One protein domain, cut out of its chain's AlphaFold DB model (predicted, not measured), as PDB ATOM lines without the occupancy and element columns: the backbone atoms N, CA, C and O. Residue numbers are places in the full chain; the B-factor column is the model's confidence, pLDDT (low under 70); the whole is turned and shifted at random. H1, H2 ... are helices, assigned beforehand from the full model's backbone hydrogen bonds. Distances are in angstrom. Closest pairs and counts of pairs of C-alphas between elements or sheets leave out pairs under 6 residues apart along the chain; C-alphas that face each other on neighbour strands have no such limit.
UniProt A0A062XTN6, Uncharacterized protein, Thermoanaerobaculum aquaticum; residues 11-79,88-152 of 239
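What this domain is: This is residues 11 to 79 and 88 to 152 of the 239 residues of an uncharacterized protein of Thermoanaerobaculum aquaticum (UniProt A0A062XTN6). Two long helices, H3 and H6, lie side by side and run opposite ways as a long core, with H1 at one end of H3 and H4 and H5 at the other. H7 leaves from beside H6, and its residues 138 to 152 stick out as a free arm. The printed part has 134 residues with seven named helices, H1 to H7 in order, and no named strand: all helix. It is loose, with a radius of gyration of the C-alphas of 20.3 A, and flat, spanning 62 by 46 by 21 A.

Where its parts are: H1 is residues 11 to 19, from C-alpha 11 at (59.166, -62.104, 15.187). H2 is residues 23 to 26. H3, residues 37 to 68, is 46.4 A long. H4 is residues 70 to 76, and H5 residues 91 to 101. H6, residues 104 to 126, is 32.0 A long. H7, residues 134 to 152, is 27.0 A long and ends at (17.411, -48.906, 30.193).

How they stand to each other: H3 is the hub. It touches H6 at a shallow tilt of 21 degrees, opposite ways; their closest C-alphas, Gly 44 and Gly 116, are 3.7 A apart. With residues 39 to 43 alone it touches H1, closest at C-alphas His 40 and Ser 19, 5.4 A. With residues 59 to 66 alone it touches H5, closest at C-alphas Phe 59 and Phe 100, 6.5 A. H4 and H5 are near each other. H2 is apart from H3. H6 and H7 are close but not clearly touching, with C-alphas Glu 115 and Pro 134 closest at 6.3 A. Every O i to N i+4 pair is within hydrogen-bond range in H1, H3, H5, H6 and H7; H4 has 1 of 3, beside 4 of 4 O i to N i+3 pairs, and H2 is too short for an i+4 pair.

The domain as a whole: Without the free arm the body spans 63 by 23 by 19 A. Residues 80 to 87 are not printed, and C-alphas 79 and 88 are 10.6 A apart across the cut. Of the links printed whole, none is long. Residues 67 to 79, 88 to 93 and 130 to 140 are under pLDDT 70.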
ATOM      1  N   ASP A  11      60.377 -62.078  14.361       75.56
ATOM      2  CA  ASP A  11      59.166 -62.104  15.187       75.56
ATOM      3  C   ASP A  11      58.789 -60.718  15.719       75.56
ATOM      4  O   ASP A  11      57.613 -60.365  15.768       75.56
ATOM      5  N   GLY A  12      59.784 -59.895  16.063       75.62
ATOM      6  CA  GLY A  12      59.558 -58.523  16.501       75.62
ATOM      7  C   GLY A  12      59.039 -57.629  15.378       75.62
ATOM      8  O   GLY A  12      58.104 -56.852  15.574       75.62
ATOM      9  N   PHE A  13      59.587 -57.794  14.172       76.25
ATOM     10  CA  PHE A  13      59.095 -57.105  12.979       76.25
ATOM     11  C   PHE A  13      57.664 -57.529  12.618       76.25
ATOM     12  O   PHE A  13      56.812 -56.676  12.368       76.25
ATOM     13  N   LEU A  14      57.356 -58.828  12.660       76.50
ATOM     14  CA  LEU A  14      56.001 -59.335  12.428       76.50
ATOM     15  C   LEU A  14      55.013 -58.815  13.477       76.50
ATOM     16  O   LEU A  14      53.910 -58.401  13.123       76.50
ATOM     17  N   SER A  15      55.408 -58.750  14.748       76.12
ATOM     18  CA  SER A  15      54.593 -58.138  15.799       76.12
ATOM     19  C   SER A  15      54.356 -56.641  15.594       76.12
ATOM     20  O   SER A  15      53.258 -56.163  15.884       76.12
ATOM     21  N   LEU A  16      55.339 -55.907  15.066       74.44
ATOM     22  CA  LEU A  16      55.176 -54.505  14.680       74.44
ATOM     23  C   LEU A  16      54.177 -54.351  13.521       74.44
ATOM     24  O   LEU A  16      53.327 -53.470  13.548       74.44
ATOM     25  N   LEU A  17      54.235 -55.218  12.508       76.62
ATOM     26  CA  LEU A  17      53.269 -55.185  11.405       76.62
ATOM     27  C   LEU A  17      51.859 -55.557  11.879       76.62
ATOM     28  O   LEU A  17      50.879 -54.909  11.512       76.62
ATOM     29  N   VAL A  18      51.744 -56.566  12.744       78.12
ATOM     30  CA  VAL A  18      50.462 -57.001  13.312       78.12
ATOM     31  C   VAL A  18      49.851 -55.922  14.204       78.12
ATOM     32  O   VAL A  18      48.627 -55.776  14.228       78.12
ATOM     33  N   SER A  19      50.651 -55.106  14.893       73.25
ATOM     34  CA  SER A  19      50.124 -54.005  15.706       73.25
ATOM     35  C   SER A  19      49.473 -52.889  14.874       73.25
ATOM     36  O   SER A  19      48.665 -52.135  15.423       73.25
ATOM     37  N   LEU A  20      49.717 -52.841  13.562       71.00
ATOM     38  CA  LEU A  20      49.066 -51.933  12.608       71.00
ATOM     39  C   LEU A  20      47.776 -52.501  12.000       71.00
ATOM     40  O   LEU A  20      47.109 -51.828  11.223       71.00
ATOM     41  N   LEU A  21      47.385 -53.735  12.325       75.75
ATOM     42  CA  LEU A  21      46.166 -54.323  11.762       75.75
ATOM     43  C   LEU A  21      44.883 -53.830  12.475       75.75
ATOM     44  O   LEU A  21      44.929 -53.231  13.556       75.75
ATOM     45  N   PRO A  22      43.695 -54.085  11.911       74.62
ATOM     46  CA  PRO A  22      42.427 -53.957  12.628       74.62
ATOM     47  C   PRO A  22      42.300 -54.954  13.793       74.62
ATOM     48  O   PRO A  22      42.891 -56.036  13.786       74.62
ATOM     49  N   ALA A  23      41.524 -54.602  14.824       77.75
ATOM     50  CA  ALA A  23      41.417 -55.391  16.060       77.75
ATOM     51  C   ALA A  23      40.869 -56.810  15.828       77.75
ATOM     52  O   ALA A  23      41.267 -57.759  16.500       77.75
ATOM     53  N   ASP A  24      39.922 -56.933  14.905       75.81
ATOM     54  CA  ASP A  24      39.261 -58.169  14.504       75.81
ATOM     55  C   ASP A  24      40.199 -59.111  13.742       75.81
ATOM     56  O   ASP A  24      40.080 -60.325  13.894       75.81
ATOM     57  N   VAL A  25      41.164 -58.564  12.995       77.38
ATOM     58  CA  VAL A  25      42.189 -59.341  12.285       77.38
ATOM     59  C   VAL A  25      43.273 -59.826  13.253       77.38
ATOM     60  O   VAL A  25      43.632 -61.000  13.216       77.38
ATOM     61  N   LYS A  26      43.725 -58.978  14.194       79.81
ATOM     62  CA  LYS A  26      44.738 -59.349  15.213       79.81
ATOM     63  C   LYS A  26      44.318 -60.521  16.095       79.81
ATOM     64  O   LYS A  26      45.163 -61.245  16.602       79.81
ATOM     65  N   ARG A  27      43.011 -60.682  16.321       80.50
ATOM     66  CA  ARG A  27      42.451 -61.729  17.191       80.50
ATOM     67  C   ARG A  27      42.290 -63.080  16.496       80.50
ATOM     68  O   ARG A  27      41.869 -64.029  17.147       80.50
ATOM     69  N   ARG A  28      42.581 -63.171  15.197       78.44
ATOM     70  CA  ARG A  28      42.479 -64.417  14.432       78.44
ATOM     71  C   ARG A  28      43.846 -65.107  14.348       78.44
ATOM     72  O   ARG A  28      44.866 -64.418  14.263       78.44
ATOM     73  N   PRO A  29      43.894 -66.450  14.329       80.88
ATOM     74  CA  PRO A  29      45.105 -67.172  13.952       80.88
ATOM     75  C   PRO A  29      45.538 -66.794  12.520       80.88
ATOM     76  O   PRO A  29      44.664 -66.604  11.671       80.88
ATOM     77  N   PRO A  30      46.847 -66.678  12.219       83.06
ATOM     78  CA  PRO A  30      47.999 -66.857  13.116       83.06
ATOM     79  C   PRO A  30      48.417 -65.577  13.870       83.06
ATOM     80  O   PRO A  30      49.308 -65.618  14.716       83.06
ATOM     81  N   TYR A  31      47.789 -64.433  13.586       79.25
ATOM     82  CA  TYR A  31      48.228 -63.109  14.044       79.25
ATOM     83  C   TYR A  31      48.149 -62.906  15.560       79.25
ATOM     84  O   TYR A  31      48.923 -62.128  16.117       79.25
ATOM     85  N   GLN A  32      47.272 -63.645  16.244       82.06
ATOM     86  CA  GLN A  32      47.128 -63.586  17.700       82.06
ATOM     87  C   GLN A  32      48.442 -63.875  18.447       82.06
ATOM     88  O   GLN A  32      48.673 -63.280  19.496       82.06
ATOM     89  N   ALA A  33      49.313 -64.734  17.903       82.50
ATOM     90  CA  ALA A  33      50.600 -65.065  18.523       82.50
ATOM     91  C   ALA A  33      51.560 -63.862  18.582       82.50
ATOM     92  O   ALA A  33      52.390 -63.768  19.481       82.50
ATOM     93  N   TYR A  34      51.410 -62.922  17.645       78.75
ATOM     94  CA  TYR A  34      52.271 -61.748  17.500       78.75
ATOM     95  C   TYR A  34      51.643 -60.477  18.084       78.75
ATOM     96  O   TYR A  34      52.333 -59.468  18.256       78.75
ATOM     97  N   ALA A  35      50.349 -60.513  18.410       80.50
ATOM     98  CA  ALA A  35      49.628 -59.417  19.036       80.50
ATOM     99  C   ALA A  35      49.984 -59.354  20.532       80.50
ATOM    100  O   ALA A  35      49.400 -60.054  21.358       80.50
ATOM    101  N   THR A  36      50.954 -58.505  20.887       82.81
ATOM    102  CA  THR A  36      51.329 -58.255  22.289       82.81
ATOM    103  C   THR A  36      51.194 -56.773  22.645       82.81
ATOM    104  O   THR A  36      51.430 -55.912  21.790       82.81
ATOM    105  N   PRO A  37      50.882 -56.428  23.911       82.75
ATOM    106  CA  PRO A  37      50.773 -55.029  24.322       82.75
ATOM    107  C   PRO A  37      52.087 -54.260  24.131       82.75
ATOM    108  O   PRO A  37      52.065 -53.103  23.725       82.75
ATOM    109  N   GLY A  38      53.240 -54.905  24.354       84.38
ATOM    110  CA  GLY A  38      54.555 -54.271  24.209       84.38
ATOM    111  C   GLY A  38      54.807 -53.733  22.799       84.38
ATOM    112  O   GLY A  38      55.220 -52.587  22.641       84.38
ATOM    113  N   TRP A  39      54.467 -54.507  21.765       83.00
ATOM    114  CA  TRP A  39      54.624 -54.068  20.376       83.00
ATOM    115  C   TRP A  39      53.612 -52.993  19.962       83.00
ATOM    116  O   TRP A  39      53.922 -52.148  19.124       83.00
ATOM    117  N   HIS A  40      52.442 -52.936  20.601       82.69
ATOM    118  CA  HIS A  40      51.517 -51.808  20.455       82.69
ATOM    119  C   HIS A  40      52.066 -50.509  21.061       82.69
ATOM    120  O   HIS A  40      51.872 -49.447  20.473       82.69
ATOM    121  N   VAL A  41      52.791 -50.588  22.183       86.50
ATOM    122  CA  VAL A  41      53.499 -49.432  22.755       86.50
ATOM    123  C   VAL A  41      54.603 -48.961  21.814       86.50
ATOM    124  O   VAL A  41      54.633 -47.788  21.457       86.50
ATOM    125  N   VAL A  42      55.471 -49.872  21.364       87.31
ATOM    126  CA  VAL A  42      56.593 -49.535  20.470       87.31
ATOM    127  C   VAL A  42      56.094 -48.938  19.156       87.31
ATOM    128  O   VAL A  42      56.533 -47.858  18.770       87.31
ATOM    129  N   SER A  43      55.144 -49.595  18.486       85.69
ATOM    130  CA  SER A  43      54.572 -49.077  17.235       85.69
ATOM    131  C   SER A  43      53.845 -47.749  17.426       85.69
ATOM    132  O   SER A  43      53.978 -46.878  16.575       85.69
ATOM    133  N   GLY A  44      53.134 -47.559  18.543       87.44
ATOM    134  CA  GLY A  44      52.500 -46.282  18.863       87.44
ATOM    135  C   GLY A  44      53.516 -45.151  19.037       87.44
ATOM    136  O   GLY A  44      53.360 -44.096  18.433       87.44
ATOM    137  N   ILE A  45      54.608 -45.390  19.777       90.19
ATOM    138  CA  ILE A  45      55.704 -44.418  19.942       90.19
ATOM    139  C   ILE A  45      56.352 -44.088  18.594       90.19
ATOM    140  O   ILE A  45      56.573 -42.913  18.294       90.19
ATOM    141  N   LEU A  46      56.647 -45.104  17.777       90.19
ATOM    142  CA  LEU A  46      57.264 -44.916  16.461       90.19
ATOM    143  C   LEU A  46      56.355 -44.129  15.515       90.19
ATOM    144  O   LEU A  46      56.832 -43.230  14.829       90.19
ATOM    145  N   GLU A  47      55.056 -44.420  15.502       89.50
ATOM    146  CA  GLU A  47      54.081 -43.686  14.696       89.50
ATOM    147  C   GLU A  47      53.934 -42.234  15.167       89.50
ATOM    148  O   GLU A  47      53.942 -41.324  14.341       89.50
ATOM    149  N   THR A  48      53.889 -41.989  16.482       92.25
ATOM    150  CA  THR A  48      53.877 -40.628  17.036       92.25
ATOM    151  C   THR A  48      55.125 -39.847  16.651       92.25
ATOM    152  O   THR A  48      55.017 -38.707  16.199       92.25
ATOM    153  N   ALA A  49      56.305 -40.456  16.781       94.06
ATOM    154  CA  ALA A  49      57.565 -39.828  16.407       94.06
ATOM    155  C   ALA A  49      57.639 -39.552  14.896       94.06
ATOM    156  O   ALA A  49      58.033 -38.459  14.489       94.06
ATOM    157  N   ALA A  50      57.211 -40.506  14.063       90.44
ATOM    158  CA  ALA A  50      57.157 -40.343  12.613       90.44
ATOM    159  C   ALA A  50      56.170 -39.242  12.202       90.44
ATOM    160  O   ALA A  50      56.517 -38.387  11.390       90.44
ATOM    161  N   GLY A  51      54.975 -39.209  12.799       92.00
ATOM    162  CA  GLY A  51      53.978 -38.163  12.575       92.00
ATOM    163  C   GLY A  51      54.498 -36.776  12.951       92.00
ATOM    164  O   GLY A  51      54.374 -35.846  12.159       92.00
ATOM    165  N   ALA A  52      55.160 -36.644  14.106       93.94
ATOM    166  CA  ALA A  52      55.787 -35.393  14.534       93.94
ATOM    167  C   ALA A  52      56.926 -34.955  13.595       93.94
ATOM    168  O   ALA A  52      57.027 -33.782  13.237       93.94
ATOM    169  N   LEU A  53      57.768 -35.886  13.141       95.12
ATOM    170  CA  LEU A  53      58.853 -35.570  12.212       95.12
ATOM    171  C   LEU A  53      58.320 -35.152  10.834       95.12
ATOM    172  O   LEU A  53      58.805 -34.177  10.259       95.12
ATOM    173  N   LEU A  54      57.288 -35.834  10.328       94.38
ATOM    174  CA  LEU A  54      56.611 -35.470   9.082       94.38
ATOM    175  C   LEU A  54      55.907 -34.116   9.187       94.38
ATOM    176  O   LEU A  54      55.966 -33.341   8.232       94.38
ATOM    177  N   ILE A  55      55.304 -33.793  10.339       92.38
ATOM    178  CA  ILE A  55      54.698 -32.477  10.569       92.38
ATOM    179  C   ILE A  55      55.754 -31.376  10.501       92.38
ATOM    180  O   ILE A  55      55.550 -30.376   9.816       92.38
ATOM    181  N   PHE A  56      56.900 -31.581  11.155       91.38
ATOM    182  CA  PHE A  56      57.986 -30.610  11.186       91.38
ATOM    183  C   PHE A  56      58.584 -30.421   9.791       91.38
ATOM    184  O   PHE A  56      58.715 -29.298   9.310       91.38
ATOM    185  N   TRP A  57      58.887 -31.523   9.104       92.88
ATOM    186  CA  TRP A  57      59.420 -31.492   7.747       92.88
ATOM    187  C   TRP A  57      58.448 -30.844   6.752       92.88
ATOM    188  O   TRP A  57      58.847 -29.984   5.963       92.88
ATOM    189  N   GLY A  58      57.165 -31.208   6.819       89.81
ATOM    190  CA  GLY A  58      56.112 -30.630   5.990       89.81
ATOM    191  C   GLY A  58      55.924 -29.141   6.249       89.81
ATOM    192  O   GLY A  58      55.809 -28.374   5.297       89.81
ATOM    193  N   PHE A  59      55.983 -28.718   7.513       88.06
ATOM    194  CA  PHE A  59      55.936 -27.308   7.886       88.06
ATOM    195  C   PHE A  59      57.129 -26.533   7.317       88.06
ATOM    196  O   PHE A  59      56.933 -25.503   6.677       88.06
ATOM    197  N   MET A  60      58.356 -27.043   7.463       86.62
ATOM    198  CA  MET A  60      59.550 -26.389   6.910       86.62
ATOM    199  C   MET A  60      59.464 -26.242   5.386       86.62
ATOM    200  O   MET A  60      59.763 -25.174   4.851       86.62
ATOM    201  N   ARG A  61      58.992 -27.279   4.684       85.69
ATOM    202  CA  ARG A  61      58.730 -27.222   3.237       85.69
ATOM    203  C   ARG A  61      57.630 -26.230   2.877       85.69
ATOM    204  O   ARG A  61      57.774 -25.492   1.906       85.69
ATOM    205  N   TYR A  62      56.551 -26.201   3.652       84.69
ATOM    206  CA  TYR A  62      55.445 -25.275   3.453       84.69
ATOM    207  C   TYR A  62      55.904 -23.823   3.615       84.69
ATOM    208  O   TYR A  62      55.622 -23.005   2.748       84.69
ATOM    209  N   VAL A  63      56.678 -23.514   4.660       79.12
ATOM    210  CA  VAL A  63      57.248 -22.176   4.889       79.12
ATOM    211  C   VAL A  63      58.209 -21.784   3.768       79.12
ATOM    212  O   VAL A  63      58.120 -20.671   3.261       79.12
ATOM    213  N   GLN A  64      59.086 -22.690   3.323       78.12
ATOM    214  CA  GLN A  64      59.963 -22.435   2.174       78.12
ATOM    215  C   GLN A  64      59.158 -22.119   0.906       78.12
ATOM    216  O   GLN A  64      59.458 -21.147   0.219       78.12
ATOM    217  N   GLY A  65      58.100 -22.884   0.620       74.94
ATOM    218  CA  GLY A  65      57.197 -22.604  -0.501       74.94
ATOM    219  C   GLY A  65      56.421 -21.293  -0.336       74.94
ATOM    220  O   GLY A  65      56.236 -20.559  -1.302       74.94
ATOM    221  N   PHE A  66      56.015 -20.958   0.889       70.50
ATOM    222  CA  PHE A  66      55.312 -19.719   1.219       70.50
ATOM    223  C   PHE A  66      56.184 -18.477   0.987       70.50
ATOM    224  O   PHE A  66      55.685 -17.472   0.485       70.50
ATOM    225  N   LEU A  67      57.483 -18.567   1.295       65.75
ATOM    226  CA  LEU A  67      58.470 -17.504   1.067       65.75
ATOM    227  C   LEU A  67      58.767 -17.259  -0.420       65.75
ATOM    228  O   LEU A  67      59.148 -16.150  -0.778       65.75
ATOM    229  N   VAL A  68      58.601 -18.273  -1.273       68.38
ATOM    230  CA  VAL A  68      58.870 -18.186  -2.721       68.38
ATOM    231  C   VAL A  68      57.587 -17.921  -3.535       68.38
ATOM    232  O   VAL A  68      57.659 -17.489  -4.683       68.38
ATOM    233  N   GLY A  69      56.405 -18.155  -2.955       65.12
ATOM    234  CA  GLY A  69      55.092 -17.949  -3.582       65.12
ATOM    235  C   GLY A  69      54.400 -16.620  -3.215       65.12
ATOM    236  O   GLY A  69      55.029 -15.714  -2.672       65.12
ATOM    237  N   PRO A  70      53.071 -16.491  -3.440       61.00
ATOM    238  CA  PRO A  70      52.295 -15.279  -3.124       61.00
ATOM    239  C   PRO A  70      52.328 -14.875  -1.641       61.00
ATOM    240  O   PRO A  70      52.018 -13.736  -1.305       61.00
ATOM    241  N   GLY A  71      52.717 -15.794  -0.751       57.97
ATOM    242  CA  GLY A  71      52.923 -15.537   0.675       57.97
ATOM    243  C   GLY A  71      54.021 -14.509   0.967       57.97
ATOM    244  O   GLY A  71      53.934 -13.803   1.971       57.97
ATOM    245  N   TRP A  72      54.985 -14.332   0.057       59.31
ATOM    246  CA  TRP A  72      55.967 -13.238   0.079       59.31
ATOM    247  C   TRP A  72      55.318 -11.849   0.190       59.31
ATOM    248  O   TRP A  72      55.872 -10.962   0.840       59.31
ATOM    249  N   LEU A  73      54.109 -11.666  -0.355       61.38
ATOM    250  CA  LEU A  73      53.393 -10.389  -0.299       61.38
ATOM    251  C   LEU A  73      53.089  -9.941   1.139       61.38
ATOM    252  O   LEU A  73      53.054  -8.741   1.398       61.38
ATOM    253  N   TYR A  74      52.959 -10.874   2.090       61.47
ATOM    254  CA  TYR A  74      52.816 -10.552   3.517       61.47
ATOM    255  C   TYR A  74      54.087  -9.949   4.130       61.47
ATOM    256  O   TYR A  74      54.001  -9.239   5.130       61.47
ATOM    257  N   PHE A  75      55.255 -10.218   3.541       60.16
ATOM    258  CA  PHE A  75      56.534  -9.656   3.970       60.16
ATOM    259  C   PHE A  75      56.834  -8.314   3.296       60.16
ATOM    260  O   PHE A  75      57.468  -7.461   3.912       60.16
ATOM    261  N   THR A  76      56.363  -8.098   2.063       59.81
ATOM    262  CA  THR A  76      56.599  -6.843   1.323       59.81
ATOM    263  C   THR A  76      55.515  -5.791   1.481       59.81
ATOM    264  O   THR A  76      55.797  -4.610   1.304       59.81
ATOM    265  N   ALA A  77      54.288  -6.191   1.803       60.34
ATOM    266  CA  ALA A  77      53.167  -5.295   2.066       60.34
ATOM    267  C   ALA A  77      52.440  -5.737   3.350       60.34
ATOM    268  O   ALA A  77      51.292  -6.185   3.290       60.34
ATOM    269  N   PRO A  78      53.105  -5.671   4.521       57.09
ATOM    270  CA  PRO A  78      52.468  -6.055   5.772       57.09
ATOM    271  C   PRO A  78      51.247  -5.153   6.020       57.09
ATOM    272  O   PRO A  78      51.362  -3.931   5.879       57.09
ATOM    273  N   PRO A  79      50.075  -5.705   6.389       54.38
ATOM    274  CA  PRO A  79      48.929  -4.889   6.767       54.38
ATOM    275  C   PRO A  79      49.318  -4.044   7.985       54.38
ATOM    276  O   PRO A  79      49.579  -4.566   9.068       54.38
ATOM    277  N   TYR A  88      57.376  -7.559  13.455       51.25
ATOM    278  CA  TYR A  88      56.691  -8.706  12.849       51.25
ATOM    279  C   TYR A  88      57.542  -9.980  12.634       51.25
ATOM    280  O   TYR A  88      57.303 -10.724  11.692       51.25
ATOM    281  N   LEU A  89      58.526 -10.285  13.484       46.88
ATOM    282  CA  LEU A  89      59.317 -11.521  13.358       46.88
ATOM    283  C   LEU A  89      58.548 -12.773  13.830       46.88
ATOM    284  O   LEU A  89      58.834 -13.873  13.368       46.88
ATOM    285  N   ALA A  90      57.534 -12.617  14.692       50.00
ATOM    286  CA  ALA A  90      56.712 -13.726  15.196       50.00
ATOM    287  C   ALA A  90      55.429 -13.992  14.374       50.00
ATOM    288  O   ALA A  90      54.903 -15.106  14.389       50.00
ATOM    289  N   ALA A  91      54.924 -12.996  13.637       53.94
ATOM    290  CA  ALA A  91      53.661 -13.099  12.900       53.94
ATOM    291  C   ALA A  91      53.693 -14.096  11.716       53.94
ATOM    292  O   ALA A  91      52.741 -14.864  11.582       53.94
ATOM    293  N   PRO A  92      54.765 -14.182  10.901       56.44
ATOM    294  CA  PRO A  92      54.817 -15.117   9.778       56.44
ATOM    295  C   PRO A  92      54.929 -16.576  10.224       56.44
ATOM    296  O   PRO A  92      54.370 -17.458   9.579       56.44
ATOM    297  N   GLY A  93      55.613 -16.830  11.347       67.25
ATOM    298  CA  GLY A  93      55.745 -18.169  11.917       67.25
ATOM    299  C   GLY A  93      54.409 -18.713  12.416       67.25
ATOM    300  O   GLY A  93      54.031 -19.823  12.051       67.25
ATOM    301  N   LEU A  94      53.659 -17.920  13.190       72.75
ATOM    302  CA  LEU A  94      52.352 -18.337  13.702       72.75
ATOM    303  C   LEU A  94      51.296 -18.418  12.592       72.75
ATOM    304  O   LEU A  94      50.585 -19.414  12.513       72.75
ATOM    305  N   ILE A  95      51.199 -17.409  11.721       75.44
ATOM    306  CA  ILE A  95      50.223 -17.410  10.618       75.44
ATOM    307  C   ILE A  95      50.536 -18.542   9.633       75.44
ATOM    308  O   ILE A  95      49.629 -19.283   9.265       75.44
ATOM    309  N   GLY A  96      51.808 -18.729   9.265       77.06
ATOM    310  CA  GLY A  96      52.241 -19.825   8.398       77.06
ATOM    311  C   GLY A  96      52.026 -21.202   9.026       77.06
ATOM    312  O   GLY A  96      51.681 -22.153   8.331       77.06
ATOM    313  N   TYR A  97      52.176 -21.320  10.347       81.44
ATOM    314  CA  TYR A  97      51.853 -22.548  11.072       81.44
ATOM    315  C   TYR A  97      50.347 -22.826  11.061       81.44
ATOM    316  O   TYR A  97      49.932 -23.928  10.710       81.44
ATOM    317  N   LEU A  98      49.516 -21.826  11.366       86.44
ATOM    318  CA  LEU A  98      48.058 -21.962  11.328       86.44
ATOM    319  C   LEU A  98      47.549 -22.286   9.917       86.44
ATOM    320  O   LEU A  98      46.676 -23.136   9.772       86.44
ATOM    321  N   SER A  99      48.107 -21.671   8.871       85.50
ATOM    322  CA  SER A  99      47.726 -21.974   7.490       85.50
ATOM    323  C   SER A  99      48.212 -23.358   7.047       85.50
ATOM    324  O   SER A  99      47.483 -24.065   6.353       85.50
ATOM    325  N   PHE A 100      49.395 -23.794   7.495       88.12
ATOM    326  CA  PHE A 100      49.870 -25.163   7.296       88.12
ATOM    327  C   PHE A 100      48.946 -26.190   7.962       88.12
ATOM    328  O   PHE A 100      48.631 -27.206   7.343       88.12
ATOM    329  N   LEU A 101      48.455 -25.917   9.175       91.69
ATOM    330  CA  LEU A 101      47.509 -26.793   9.877       91.69
ATOM    331  C   LEU A 101      46.188 -26.992   9.122       91.69
ATOM    332  O   LEU A 101      45.517 -27.992   9.345       91.69
ATOM    333  N   LEU A 102      45.818 -26.090   8.209       90.81
ATOM    334  CA  LEU A 102      44.641 -26.261   7.353       90.81
ATOM    335  C   LEU A 102      44.891 -27.202   6.164       90.81
ATOM    336  O   LEU A 102      43.947 -27.575   5.469       90.81
ATOM    337  N   THR A 103      46.138 -27.609   5.915       89.06
ATOM    338  CA  THR A 103      46.461 -28.513   4.806       89.06
ATOM    339  C   THR A 103      46.065 -29.960   5.127       89.06
ATOM    340  O   THR A 103      46.281 -30.421   6.251       89.06
ATOM    341  N   PRO A 104      45.563 -30.739   4.147       91.19
ATOM    342  CA  PRO A 104      45.236 -32.155   4.356       91.19
ATOM    343  C   PRO A 104      46.421 -32.980   4.875       91.19
ATOM    344  O   PRO A 104      46.248 -33.906   5.663       91.19
ATOM    345  N   PHE A 105      47.637 -32.616   4.459       90.69
ATOM    346  CA  PHE A 105      48.867 -33.260   4.904       90.69
ATOM    347  C   PHE A 105      49.113 -33.070   6.408       90.69
ATOM    348  O   PHE A 105      49.422 -34.041   7.100       90.69
ATOM    349  N   ALA A 106      48.937 -31.850   6.928       90.69
ATOM    350  CA  ALA A 106      49.076 -31.584   8.358       90.69
ATOM    351  C   ALA A 106      48.047 -32.379   9.172       90.69
ATOM    352  O   ALA A 106      48.413 -33.004  10.166       90.69
ATOM    353  N   TRP A 107      46.794 -32.441   8.709       90.38
ATOM    354  CA  TRP A 107      45.753 -33.255   9.342       90.38
ATOM    355  C   TRP A 107      46.090 -34.747   9.357       90.38
ATOM    356  O   TRP A 107      45.903 -35.392  10.386       90.38
ATOM    357  N   LEU A 108      46.630 -35.292   8.263       88.62
ATOM    358  CA  LEU A 108      47.067 -36.689   8.204       88.62
ATOM    359  C   LEU A 108      48.199 -36.975   9.206       88.62
ATOM    360  O   LEU A 108      48.162 -37.983   9.910       88.62
ATOM    361  N   CYS A 109      49.180 -36.074   9.309       90.69
ATOM    362  CA  CYS A 109      50.293 -36.215  10.250       90.69
ATOM    363  C   CYS A 109      49.831 -36.098  11.709       90.69
ATOM    364  O   CYS A 109      50.232 -36.906  12.545       90.69
ATOM    365  N   LEU A 110      48.958 -35.130  12.016       90.19
ATOM    366  CA  LEU A 110      48.343 -34.984  13.340       90.19
ATOM    367  C   LEU A 110      47.541 -36.221  13.715       90.19
ATOM    368  O   LEU A 110      47.635 -36.693  14.845       90.19
ATOM    369  N   TYR A 111      46.765 -36.741  12.767       86.31
ATOM    370  CA  TYR A 111      45.982 -37.949  12.958       86.31
ATOM    371  C   TYR A 111      46.887 -39.130  13.327       86.31
ATOM    372  O   TYR A 111      46.671 -39.734  14.376       86.31
ATOM    373  N   ALA A 112      47.936 -39.398  12.542       87.25
ATOM    374  CA  ALA A 112      48.902 -40.459  12.834       87.25
ATOM    375  C   ALA A 112      49.577 -40.249  14.201       87.25
ATOM    376  O   ALA A 112      49.717 -41.178  14.996       87.25
ATOM    377  N   MET A 113      49.929 -39.002  14.524       90.38
ATOM    378  CA  MET A 113      50.577 -38.663  15.787       90.38
ATOM    379  C   MET A 113      49.687 -38.964  17.001       90.38
ATOM    380  O   MET A 113      50.131 -39.626  17.947       90.38
ATOM    381  N   VAL A 114      48.436 -38.495  16.962       88.00
ATOM    382  CA  VAL A 114      47.425 -38.723  18.005       88.00
ATOM    383  C   VAL A 114      47.077 -40.203  18.097       88.00
ATOM    384  O   VAL A 114      46.948 -40.737  19.197       88.00
ATOM    385  N   GLU A 115      46.946 -40.880  16.960       85.06
ATOM    386  CA  GLU A 115      46.641 -42.300  16.929       85.06
ATOM    387  C   GLU A 115      47.750 -43.136  17.580       85.06
ATOM    388  O   GLU A 115      47.454 -43.949  18.463       85.06
ATOM    389  N   GLY A 116      49.009 -42.907  17.202       87.00
ATOM    390  CA  GLY A 116      50.156 -43.579  17.807       87.00
ATOM    391  C   GLY A 116      50.198 -43.386  19.326       87.00
ATOM    392  O   GLY A 116      50.371 -44.350  20.079       87.00
ATOM    393  N   ALA A 117      49.911 -42.164  19.792       88.31
ATOM    394  CA  ALA A 117      49.950 -41.817  21.206       88.31
ATOM    395  C   ALA A 117      48.833 -42.527  21.979       88.31
ATOM    396  O   ALA A 117      49.088 -43.160  23.004       88.31
ATOM    397  N   LEU A 118      47.598 -42.482  21.468       85.50
ATOM    398  CA  LEU A 118      46.461 -43.166  22.084       85.50
ATOM    399  C   LEU A 118      46.656 -44.684  22.108       85.50
ATOM    400  O   LEU A 118      46.347 -45.317  23.117       85.50
ATOM    401  N   ARG A 119      47.210 -45.273  21.040       83.62
ATOM    402  CA  ARG A 119      47.504 -46.710  20.984       83.62
ATOM    403  C   ARG A 119      48.545 -47.113  22.025       83.62
ATOM    404  O   ARG A 119      48.355 -48.126  22.700       83.62
ATOM    405  N   ALA A 120      49.605 -46.319  22.183       86.38
ATOM    406  CA  ALA A 120      50.623 -46.556  23.199       86.38
ATOM    407  C   ALA A 120      50.046 -46.424  24.615       86.38
ATOM    408  O   ALA A 120      50.233 -47.322  25.434       86.38
ATOM    409  N   LEU A 121      49.285 -45.359  24.895       85.38
ATOM    410  CA  LEU A 121      48.654 -45.142  26.199       85.38
ATOM    411  C   LEU A 121      47.660 -46.257  26.546       85.38
ATOM    412  O   LEU A 121      47.692 -46.781  27.659       85.38
ATOM    413  N   GLU A 122      46.797 -46.664  25.611       81.88
ATOM    414  CA  GLU A 122      45.823 -47.727  25.876       81.88
ATOM    415  C   GLU A 122      46.525 -49.067  26.162       81.88
ATOM    416  O   GLU A 122      46.162 -49.753  27.122       81.88
ATOM    417  N   ALA A 123      47.585 -49.392  25.415       84.31
ATOM    418  CA  ALA A 123      48.389 -50.586  25.659       84.31
ATOM    419  C   ALA A 123      49.125 -50.548  27.013       84.31
ATOM    420  O   ALA A 123      49.185 -51.577  27.688       84.31
ATOM    421  N   VAL A 124      49.636 -49.383  27.443       85.69
ATOM    422  CA  VAL A 124      50.296 -49.207  28.752       85.69
ATOM    423  C   VAL A 124      49.308 -49.349  29.911       85.69
ATOM    424  O   VAL A 124      49.593 -50.076  30.859       85.69
ATOM    425  N   TYR A 125      48.159 -48.667  29.860       82.31
ATOM    426  CA  TYR A 125      47.245 -48.597  31.007       82.31
ATOM    427  C   TYR A 125      46.290 -49.786  31.117       82.31
ATOM    428  O   TYR A 125      45.971 -50.208  32.225       82.31
ATOM    429  N   HIS A 126      45.810 -50.317  29.991       80.19
ATOM    430  CA  HIS A 126      44.742 -51.320  29.990       80.19
ATOM    431  C   HIS A 126      45.221 -52.701  29.534       80.19
ATOM    432  O   HIS A 126      44.459 -53.664  29.617       80.19
ATOM    433  N   GLY A 127      46.449 -52.813  29.007       79.00
ATOM    434  CA  GLY A 127      46.943 -54.047  28.387       79.00
ATOM    435  C   GLY A 127      46.109 -54.494  27.180       79.00
ATOM    436  O   GLY A 127      46.255 -55.620  26.701       79.00
ATOM    437  N   THR A 128      45.203 -53.640  26.693       74.38
ATOM    438  CA  THR A 128      44.345 -53.927  25.550       74.38
ATOM    439  C   THR A 128      45.081 -53.604  24.257       74.38
ATOM    440  O   THR A 128      45.974 -52.763  24.199       74.38
ATOM    441  N   MET A 129      44.683 -54.293  23.189       74.44
ATOM    442  CA  MET A 129      45.242 -54.132  21.846       74.44
ATOM    443  C   MET A 129      44.155 -53.623  20.902       74.44
ATOM    444  O   MET A 129      43.551 -54.410  20.161       74.44
ATOM    445  N   PRO A 130      43.811 -52.327  20.948       66.38
ATOM    446  CA  PRO A 130      42.916 -51.751  19.959       66.38
ATOM    447  C   PRO A 130      43.536 -51.887  18.575       66.38
ATOM    448  O   PRO A 130      44.758 -51.869  18.394       66.38
ATOM    449  N   GLY A 131      42.674 -52.051  17.582       62.84
ATOM    450  CA  GLY A 131      43.054 -51.824  16.197       62.84
ATOM    451  C   GLY A 131      43.361 -50.349  15.960       62.84
ATOM    452  O   GLY A 131      43.211 -49.518  16.854       62.84
ATOM    453  N   VAL A 132      43.763 -50.059  14.732       62.38
ATOM    454  CA  VAL A 132      43.973 -48.704  14.221       62.38
ATOM    455  C   VAL A 132      42.679 -47.883  14.359       62.38
ATOM    456  O   VAL A 132      41.608 -48.353  13.966       62.38
ATOM    457  N   GLY A 133      42.768 -46.688  14.948       64.19
ATOM    458  CA  GLY A 133      41.744 -45.645  14.841       64.19
ATOM    459  C   GLY A 133      41.177 -45.050  16.148       64.19
ATOM    460  O   GLY A 133      40.480 -45.746  16.894       64.19
ATOM    461  N   PRO A 134      41.268 -43.716  16.347       54.19
ATOM    462  CA  PRO A 134      40.398 -42.944  17.249       54.19
ATOM    463  C   PRO A 134      38.901 -43.145  16.943       54.19
ATOM    464  O   PRO A 134      38.055 -43.098  17.838       54.19
ATOM    465  N   VAL A 135      38.565 -43.457  15.684       53.66
ATOM    466  CA  VAL A 135      37.212 -43.843  15.252       53.66
ATOM    467  C   VAL A 135      36.738 -45.107  15.970       53.66
ATOM    468  O   VAL A 135      35.580 -45.181  16.370       53.66
ATOM    469  N   VAL A 136      37.618 -46.081  16.221       56.19
ATOM    470  CA  VAL A 136      37.261 -47.289  16.984       56.19
ATOM    471  C   VAL A 136      36.917 -46.926  18.426       56.19
ATOM    472  O   VAL A 136      36.003 -47.514  19.004       56.19
ATOM    473  N   LEU A 137      37.592 -45.928  19.004       58.41
ATOM    474  CA  LEU A 137      37.287 -45.431  20.343       58.41
ATOM    475  C   LEU A 137      35.910 -44.749  20.376       58.41
ATOM    476  O   LEU A 137      35.095 -45.081  21.236       58.41
ATOM    477  N   LEU A 138      35.592 -43.909  19.384       59.97
ATOM    478  CA  LEU A 138      34.254 -43.318  19.225       59.97
ATOM    479  C   LEU A 138      33.168 -44.382  19.019       59.97
ATOM    480  O   LEU A 138      32.120 -44.323  19.659       59.97
ATOM    481  N   VAL A 139      33.424 -45.401  18.195       62.50
ATOM    482  CA  VAL A 139      32.496 -46.518  17.961       62.50
ATOM    483  C   VAL A 139      32.305 -47.355  19.228       62.50
ATOM    484  O   VAL A 139      31.182 -47.757  19.523       62.50
ATOM    485  N   ARG A 140      33.358 -47.586  20.023       66.62
ATOM    486  CA  ARG A 140      33.264 -48.281  21.321       66.62
ATOM    487  C   ARG A 140      32.490 -47.472  22.358       66.62
ATOM    488  O   ARG A 140      31.705 -48.039  23.114       66.62
ATOM    489  N   VAL A 141      32.698 -46.158  22.414       73.12
ATOM    490  CA  VAL A 141      31.912 -45.277  23.289       73.12
ATOM    491  C   VAL A 141      30.449 -45.298  22.846       73.12
ATOM    492  O   VAL A 141      29.568 -45.547  23.667       73.12
ATOM    493  N   ALA A 142      30.184 -45.151  21.547       70.56
ATOM    494  CA  ALA A 142      28.840 -45.221  20.988       70.56
ATOM    495  C   ALA A 142      28.170 -46.582  21.241       70.56
ATOM    496  O   ALA A 142      26.991 -46.621  21.586       70.56
ATOM    497  N   SER A 143      28.895 -47.698  21.129       70.75
ATOM    498  CA  SER A 143      28.348 -49.033  21.387       70.75
ATOM    499  C   SER A 143      28.034 -49.250  22.867       70.75
ATOM    500  O   SER A 143      26.969 -49.775  23.183       70.75
ATOM    501  N   ARG A 144      28.880 -48.763  23.786       77.06
ATOM    502  CA  ARG A 144      28.593 -48.760  25.233       77.06
ATOM    503  C   ARG A 144      27.376 -47.906  25.575       77.06
ATOM    504  O   ARG A 144      26.544 -48.328  26.373       77.06
ATOM    505  N   LEU A 145      27.246 -46.726  24.966       79.25
ATOM    506  CA  LEU A 145      26.077 -45.862  25.154       79.25
ATOM    507  C   LEU A 145      24.802 -46.520  24.612       79.25
ATOM    508  O   LEU A 145      23.776 -46.503  25.289       79.25
ATOM    509  N   ARG A 146      24.871 -47.163  23.438       77.88
ATOM    510  CA  ARG A 146      23.755 -47.941  22.881       77.88
ATOM    511  C   ARG A 146      23.378 -49.114  23.778       77.88
ATOM    512  O   ARG A 146      22.192 -49.297  24.009       77.88
ATOM    513  N   ALA A 147      24.351 -49.846  24.320       78.25
ATOM    514  CA  ALA A 147      24.104 -50.960  25.235       78.25
ATOM    515  C   ALA A 147      23.419 -50.496  26.534       78.25
ATOM    516  O   ALA A 147      22.426 -51.087  26.956       78.25
ATOM    517  N   LYS A 148      23.885 -49.386  27.124       82.75
ATOM    518  CA  LYS A 148      23.232 -48.765  28.289       82.75
ATOM    519  C   LYS A 148      21.811 -48.314  27.969       82.75
ATOM    520  O   LYS A 148      20.903 -48.572  28.749       82.75
ATOM    521  N   LYS A 149      21.606 -47.680  26.809       87.56
ATOM    522  CA  LYS A 149      20.273 -47.270  26.358       87.56
ATOM    523  C   LYS A 149      19.364 -48.478  26.146       87.56
ATOM    524  O   LYS A 149      18.253 -48.471  26.650       87.56
ATOM    525  N   SER A 150      19.841 -49.535  25.486       82.50
ATOM    526  CA  SER A 150      19.055 -50.756  25.288       82.50
ATOM    527  C   SER A 150      18.721 -51.447  26.605       82.50
ATOM    528  O   SER A 150      17.629 -51.985  26.740       82.50
ATOM    529  N   GLN A 151      19.628 -51.407  27.583       84.94
ATOM    530  CA  GLN A 151      19.378 -51.952  28.913       84.94
ATOM    531  C   GLN A 151      18.323 -51.127  29.657       84.94
ATOM    532  O   GLN A 151      17.390 -51.702  30.204       84.94
ATOM    533  N   ALA A 152      18.410 -49.795  29.604       85.44
ATOM    534  CA  ALA A 152      17.411 -48.906  30.193       85.44
ATOM    535  C   ALA A 152      16.040 -49.029  29.502       85.44
ATOM    536  O   ALA A 152      15.003 -49.024  30.163       85.44
TER     537      ALA A 152